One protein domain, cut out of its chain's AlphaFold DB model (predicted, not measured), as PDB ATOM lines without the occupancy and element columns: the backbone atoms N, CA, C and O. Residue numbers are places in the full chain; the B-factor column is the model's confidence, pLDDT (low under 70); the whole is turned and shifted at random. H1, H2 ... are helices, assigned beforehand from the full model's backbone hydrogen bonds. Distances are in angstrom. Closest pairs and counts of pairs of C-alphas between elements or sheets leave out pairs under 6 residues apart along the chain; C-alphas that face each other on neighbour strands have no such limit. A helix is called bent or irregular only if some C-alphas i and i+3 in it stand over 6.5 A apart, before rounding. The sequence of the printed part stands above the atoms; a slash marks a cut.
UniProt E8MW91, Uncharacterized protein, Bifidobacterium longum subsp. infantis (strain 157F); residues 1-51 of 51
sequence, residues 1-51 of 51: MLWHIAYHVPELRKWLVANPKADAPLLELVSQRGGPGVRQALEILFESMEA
ATOM      1  N   MET A   1     147.336 111.927  80.523       91.75
ATOM      2  CA  MET A   1     147.670 112.688  81.750       91.75
ATOM      3  C   MET A   1     146.795 112.289  82.941       91.75
ATOM      4  O   MET A   1     147.356 111.888  83.947       91.75
ATOM      5  N   LEU A   2     145.455 112.318  82.851       97.44
ATOM      6  CA  LEU A   2     144.570 111.997  83.993       97.44
ATOM      7  C   LEU A   2     144.788 110.592  84.580       97.44
ATOM      8  O   LEU A   2     144.932 110.445  85.789       97.44
ATOM      9  N   TRP A   3     144.937 109.585  83.718       97.69
ATOM     10  CA  TRP A   3     145.304 108.229  84.134       97.69
ATOM     11  C   TRP A   3     146.617 108.185  84.925       97.69
ATOM     12  O   TRP A   3     146.690 107.535  85.959       97.69
ATOM     13  N   HIS A   4     147.634 108.943  84.510       98.06
ATOM     14  CA  HIS A   4     148.900 109.000  85.243       98.06
ATOM     15  C   HIS A   4     148.704 109.535  86.671       98.06
ATOM     16  O   HIS A   4     149.254 108.976  87.616       98.06
ATOM     17  N   ILE A   5     147.858 110.555  86.847       98.06
ATOM     18  CA  ILE A   5     147.499 111.076  88.173       98.06
ATOM     19  C   ILE A   5     146.794 109.995  89.004       98.06
ATOM     20  O   ILE A   5     147.194 109.744  90.142       98.06
ATOM     21  N   ALA A   6     145.796 109.309  88.432       97.94
ATOM     22  CA  ALA A   6     145.065 108.251  89.132       97.94
ATOM     23  C   ALA A   6     145.999 107.129  89.609       97.94
ATOM     24  O   ALA A   6     145.896 106.669  90.752       97.94
ATOM     25  N   TYR A   7     146.969 106.737  88.781       98.00
ATOM     26  CA  TYR A   7     147.901 105.671  89.125       98.00
ATOM     27  C   TYR A   7     148.985 106.109  90.113       98.00
ATOM     28  O   TYR A   7     149.234 105.382  91.077       98.00
ATOM     29  N   HIS A   8     149.590 107.281  89.919       97.81
ATOM     30  CA  HIS A   8     150.898 107.587  90.506       97.81
ATOM     31  C   HIS A   8     150.922 108.767  91.476       97.81
ATOM     32  O   HIS A   8     151.893 108.892  92.216       97.81
ATOM     33  N   VAL A   9     149.887 109.614  91.520       98.00
ATOM     34  CA  VAL A   9     149.932 110.861  92.303       98.00
ATOM     35  C   VAL A   9     148.737 110.955  93.265       98.00
ATOM     36  O   VAL A   9     147.769 111.658  92.968       98.00
ATOM     37  N   PRO A  10     148.774 110.255  94.424       97.62
ATOM     38  CA  PRO A  10     147.665 110.210  95.382       97.62
ATOM     39  C   PRO A  10     147.123 111.584  95.795       97.62
ATOM     40  O   PRO A  10     145.909 111.769  95.816       97.62
ATOM     41  N   GLU A  11     148.010 112.552  96.040       98.06
ATOM     42  CA  GLU A  11     147.675 113.919  96.480       98.06
ATOM     43  C   GLU A  11     146.790 114.694  95.496       98.06
ATOM     44  O   GLU A  11     146.081 115.630  95.871       98.06
ATOM     45  N   LEU A  12     146.814 114.311  94.217       97.88
ATOM     46  CA  LEU A  12     146.065 114.995  93.168       97.88
ATOM     47  C   LEU A  12     144.760 114.284  92.794       97.88
ATOM     48  O   LEU A  12     143.952 114.857  92.064       97.88
ATOM     49  N   ARG A  13     144.506 113.067  93.294       98.00
ATOM     50  CA  ARG A  13     143.337 112.264  92.894       98.00
ATOM     51  C   ARG A  13     142.004 112.930  93.219       98.00
ATOM     52  O   ARG A  13     141.074 112.791  92.434       98.00
ATOM     53  N   LYS A  14     141.910 113.708  94.304       97.81
ATOM     54  CA  LYS A  14     140.676 114.445  94.642       97.81
ATOM     55  C   LYS A  14     140.231 115.402  93.532       97.81
ATOM     56  O   LYS A  14     139.041 115.596  93.329       97.81
ATOM     57  N   TRP A  15     141.175 115.951  92.765       97.19
ATOM     58  CA  TRP A  15     140.872 116.852  91.653       97.19
ATOM     59  C   TRP A  15     140.359 116.117  90.417       97.19
ATOM     60  O   TRP A  15     139.729 116.741  89.570       97.19
ATOM     61  N   LEU A  16     140.603 114.805  90.304       97.88
ATOM     62  CA  LEU A  16     140.022 113.990  89.237       97.88
ATOM     63  C   LEU A  16     138.507 113.862  89.398       97.88
ATOM     64  O   LEU A  16     137.813 113.853  88.391       97.88
ATOM     65  N   VAL A  17     138.006 113.839  90.639       96.81
ATOM     66  CA  VAL A  17     136.567 113.759  90.938       96.81
ATOM     67  C   VAL A  17     135.805 114.953  90.363       96.81
ATOM     68  O   VAL A  17     134.752 114.786  89.765       96.81
ATOM     69  N   ALA A  18     136.373 116.153  90.482       93.25
ATOM     70  CA  ALA A  18     135.775 117.382  89.966       93.25
ATOM     71  C   ALA A  18     136.128 117.671  88.493       93.25
ATOM     72  O   ALA A  18     135.806 118.745  87.989       93.25
ATOM     73  N   ASN A  19     136.844 116.777  87.800       96.31
ATOM     74  CA  ASN A  19     137.306 117.025  86.438       96.31
ATOM     75  C   ASN A  19     136.262 116.541  85.415       96.31
ATOM     76  O   ASN A  19     136.098 115.334  85.271       96.31
ATOM     77  N   PRO A  20     135.638 117.422  84.609       93.75
ATOM     78  CA  PRO A  20     134.622 117.011  83.631       93.75
ATOM     79  C   PRO A  20     135.146 116.098  82.513       93.75
ATOM     80  O   PRO A  20     134.367 115.524  81.761       93.75
ATOM     81  N   LYS A  21     136.473 115.996  82.356       96.56
ATOM     82  CA  LYS A  21     137.127 115.085  81.407       96.56
ATOM     83  C   LYS A  21     137.461 113.724  82.026       96.56
ATOM     84  O   LYS A  21     138.049 112.894  81.336       96.56
ATOM     85  N   ALA A  22     137.176 113.516  83.313       96.62
ATOM     86  CA  ALA A  22     137.285 112.211  83.944       96.62
ATOM     87  C   ALA A  22     136.083 111.358  83.534       96.62
ATOM     88  O   ALA A  22     134.938 111.721  83.786       96.62
ATOM     89  N   ASP A  23     136.356 110.239  82.873       95.56
ATOM     90  CA  ASP A  23     135.330 109.272  82.514       95.56
ATOM     91  C   ASP A  23     134.982 108.362  83.704       95.56
ATOM     92  O   ASP A  23     135.671 108.333  84.729       95.56
ATOM     93  N   ALA A  24     133.882 107.615  83.576       95.25
ATOM     94  CA  ALA A  24     133.415 106.726  84.637       95.25
ATOM     95  C   ALA A  24     134.475 105.687  85.075       95.25
ATOM     96  O   ALA A  24     134.679 105.559  86.283       95.25
ATOM     97  N   PRO A  25     135.217 105.013  84.166       97.75
ATOM     98  CA  PRO A  25     136.278 104.086  84.569       97.75
ATOM     99  C   PRO A  25     137.398 104.747  85.381       97.75
ATOM    100  O   PRO A  25     137.914 104.155  86.332       97.75
ATOM    101  N   LEU A  26     137.785 105.980  85.039       97.88
ATOM    102  CA  LEU A  26     138.783 106.718  85.807       97.88
ATOM    103  C   LEU A  26     138.268 107.062  87.211       97.88
ATOM    104  O   LEU A  26     139.014 106.917  88.182       97.88
ATOM    105  N   LEU A  27     137.014 107.511  87.330       97.00
ATOM    106  CA  LEU A  27     136.402 107.839  88.621       97.00
ATOM    107  C   LEU A  27     136.219 106.602  89.506       97.00
ATOM    108  O   LEU A  27     136.474 106.671  90.708       97.00
ATOM    109  N   GLU A  28     135.865 105.460  88.917       97.25
ATOM    110  CA  GLU A  28     135.800 104.175  89.614       97.25
ATOM    111  C   GLU A  28     137.178 103.755  90.147       97.25
ATOM    112  O   GLU A  28     137.322 103.389  91.314       97.25
ATOM    113  N   LEU A  29     138.231 103.881  89.337       98.00
ATOM    114  CA  LEU A  29     139.587 103.599  89.804       98.00
ATOM    115  C   LEU A  29     139.986 104.514  90.975       98.00
ATOM    116  O   LEU A  29     140.631 104.068  91.928       98.00
ATOM    117  N   VAL A  30     139.629 105.799  90.905       97.81
ATOM    118  CA  VAL A  30     139.910 106.779  91.962       97.81
ATOM    119  C   VAL A  30     139.148 106.450  93.245       97.81
ATOM    120  O   VAL A  30     139.747 106.537  94.319       97.81
ATOM    121  N   SER A  31     137.885 106.022  93.162       97.19
ATOM    122  CA  SER A  31     137.096 105.643  94.342       97.19
ATOM    123  C   SER A  31     137.680 104.417  95.051       97.19
ATOM    124  O   SER A  31     137.784 104.413  96.276       97.19
ATOM    125  N   GLN A  32     138.162 103.427  94.292       97.50
ATOM    126  CA  GLN A  32     138.797 102.222  94.835       97.50
ATOM    127  C   GLN A  32     140.173 102.505  95.450       97.50
ATOM    128  O   GLN A  32     140.511 101.983  96.511       97.50
ATOM    129  N   ARG A  33     140.998 103.322  94.782       97.12
ATOM    130  CA  ARG A  33     142.369 103.616  95.237       97.12
ATOM    131  C   ARG A  33     142.438 104.664  96.337       97.12
ATOM    132  O   ARG A  33     143.460 104.749  97.021       97.12
ATOM    133  N   GLY A  34     141.405 105.491  96.462       96.31
ATOM    134  CA  GLY A  34     141.361 106.599  97.402       96.31
ATOM    135  C   GLY A  34     142.534 107.571  97.239       96.31
ATOM    136  O   GLY A  34     143.177 107.672  96.191       96.31
ATOM    137  N   GLY A  35     142.818 108.305  98.306       96.56
ATOM    138  CA  GLY A  35     143.820 109.364  98.361       96.56
ATOM    139  C   GLY A  35     143.332 110.501  99.258       96.56
ATOM    140  O   GLY A  35     142.143 110.539  99.603       96.56
ATOM    141  N   PRO A  36     144.213 111.430  99.649       98.25
ATOM    142  CA  PRO A  36     143.827 112.539 100.513       98.25
ATOM    143  C   PRO A  36     142.670 113.349  99.917       98.25
ATOM    144  O   PRO A  36     142.750 113.867  98.804       98.25
ATOM    145  N   GLY A  37     141.560 113.423 100.655       97.75
ATOM    146  CA  GLY A  37     140.358 114.162 100.258       97.75
ATOM    147  C   GLY A  37     139.512 113.534  99.142       97.75
ATOM    148  O   GLY A  37     138.523 114.143  98.752       97.75
ATOM    149  N   VAL A  38     139.842 112.338  98.631       98.00
ATOM    150  CA  VAL A  38     139.056 111.690  97.555       98.00
ATOM    151  C   VAL A  38     137.635 111.373  98.011       98.00
ATOM    152  O   VAL A  38     136.688 111.668  97.293       98.00
ATOM    153  N   ARG A  39     137.483 110.815  99.218       97.50
ATOM    154  CA  ARG A  39     136.169 110.491  99.785       97.50
ATOM    155  C   ARG A  39     135.277 111.729  99.885       97.50
ATOM    156  O   ARG A  39     134.180 111.721  99.351       97.50
ATOM    157  N   GLN A  40     135.795 112.790 100.499       98.06
ATOM    158  CA  GLN A  40     135.073 114.051 100.646       98.06
ATOM    159  C   GLN A  40     134.689 114.649  99.285       98.06
ATOM    160  O   GLN A  40     133.583 115.145  99.117       98.06
ATOM    161  N   ALA A  41     135.587 114.594  98.296       97.50
ATOM    162  CA  ALA A  41     135.290 115.090  96.956       97.50
ATOM    163  C   ALA A  41     134.171 114.286  96.269       97.50
ATOM    164  O   ALA A  41     133.347 114.877  95.576       97.50
ATOM    165  N   LEU A  42     134.134 112.962  96.461       96.25
ATOM    166  CA  LEU A  42     133.063 112.103  95.944       96.25
ATOM    167  C   LEU A  42     131.727 112.381  96.640       96.25
ATOM    168  O   LEU A  42     130.716 112.475  95.958       96.25
ATOM    169  N   GLU A  43     131.731 112.560  97.963       96.62
ATOM    170  CA  GLU A  43     130.537 112.936  98.736       96.62
ATOM    171  C   GLU A  43     129.938 114.251  98.206       96.62
ATOM    172  O   GLU A  43     128.770 114.272  97.832       96.62
ATOM    173  N   ILE A  44     130.755 115.298  98.027       96.31
ATOM    174  CA  ILE A  44     130.313 116.581  97.443       96.31
ATOM    175  C   ILE A  44     129.765 116.404  96.019       96.31
ATOM    176  O   ILE A  44     128.757 117.015  95.663       96.31
ATOM    177  N   LEU A  45     130.427 115.596  95.182       92.69
ATOM    178  CA  LEU A  45     129.958 115.334  93.820       92.69
ATOM    179  C   LEU A  45     128.566 114.691  93.840       92.69
ATOM    180  O   LEU A  45     127.685 115.152  93.120       92.69
ATOM    181  N   PHE A  46     128.357 113.665  94.665       92.75
ATOM    182  CA  PHE A  46     127.067 112.986  94.757       92.75
ATOM    183  C   PHE A  46     125.974 113.894  95.324       92.75
ATOM    184  O   PHE A  46     124.907 113.976  94.725       92.75
ATOM    185  N   GLU A  47     126.266 114.660  96.379       95.50
ATOM    186  CA  GLU A  47     125.341 115.671  96.913       95.50
ATOM    187  C   GLU A  47     124.916 116.681  95.833       95.50
ATOM    188  O   GLU A  47     123.750 117.056  95.756       95.50
ATOM    189  N   SER A  48     125.836 117.089  94.951       91.69
ATOM    190  CA  SER A  48     125.528 118.027  93.861       91.69
ATOM    191  C   SER A  48     124.665 117.444  92.736       91.69
ATOM    192  O   SER A  48     124.110 118.207  91.951       91.69
ATOM    193  N   MET A  49     124.571 116.114  92.626       88.75
ATOM    194  CA  MET A  49     123.741 115.425  91.629       88.75
ATOM    195  C   MET A  49     122.318 115.151  92.127       88.75
ATOM    196  O   MET A  49     121.430 114.893  91.317       88.75
ATOM    197  N   GLU A  50     122.118 115.157  93.444       87.88
ATOM    198  CA  GLU A  50     120.817 114.961  94.093       87.88
ATOM    199  C   GLU A  50     120.030 116.276  94.267       87.88
ATOM    200  O   GLU A  50     118.846 116.232  94.608       87.88
ATOM    201  N   ALA A  51     120.674 117.425  94.026       63.72
ATOM    202  CA  ALA A  51     120.102 118.774  94.097       63.72
ATOM    203  C   ALA A  51     119.525 119.249  92.752       63.72
ATOM    204  O   ALA A  51     118.474 119.931  92.785       63.72
TER     205      ALA A  51
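Overview. This is residues 1 to 51 of the 51 residues of an uncharacterized protein of Bifidobacterium longum subsp. infantis (strain 157F) (UniProt E8MW91). Three short helices, H1, H2 and H3, pack in a small triangle, and a longer fourth, H4, starts beside H2 and H3 and runs out from them as an arm, with residues 46 to 51 sticking out. The arm makes much of the length. The 51 printed residues hold four named helices, in chain order H1 to H4, and no named strand: all helix. The whole is compact, with a radius of gyration of the C-alphas of 10.1 A, and elongated, spanning 33 by 20 by 15 A.

Arrangement. Start at H1, residues 2 to 8, and go on to H2, residues 10 to 17: they form a helical hairpin, touch closest at the C-alphas of Ala 6 and Arg 13, 5.8 A apart, and run opposite ways at a shallow tilt of 28 degrees. Next comes H3, residues 24 to 33, which touches H1 closest at the C-alphas of Ala 6 and Val 30, 6.1 A apart. H2 and H3 form a hairpin at 36 degrees, only just a steep tilt, and touch closest at the C-alphas of Val 17 and Leu 27, 6.4 A. In H4, residues 38 to 50, look at Val 38: its C-alpha is 4.3 A from that of Lys 14 in H2, the closest pair, and the two helices run the same way at a shallow tilt of 7 degrees. H4 touches H3 with residues 38 to 42 alone, closest at the C-alphas of Ser 31 and Val 38, 7.1 A; they form a hairpin at a steep tilt of 42 degrees. H1 and H4 are apart. Each O i to N i+4 pair is within hydrogen-bond range in H1, H3 and H4, but 0 of 4 in H2, where 4 of 5 O i to N i+3 pairs are.

Along the chain. Find C-alpha 2 at (144.570, 111.997, 83.993), where H1 begins its 10.1 A. H2, 12.5 A long, is irregular: C-alphas 11 and 14 are 7.3 A apart. H3 measures 14.2 A. H4, 18.9 A, runs from C-alpha 38 at (139.056, 111.690, 97.555) to C-alpha 50 at (120.817, 114.961, 94.093).

Size, cuts and confidence. The C-alphas farthest apart are those of His 8 and Ala 51, 33.0 A. The printed part has no cut and no long link. Mean pLDDT of the printed part is 95.7, with residue 51 under 70.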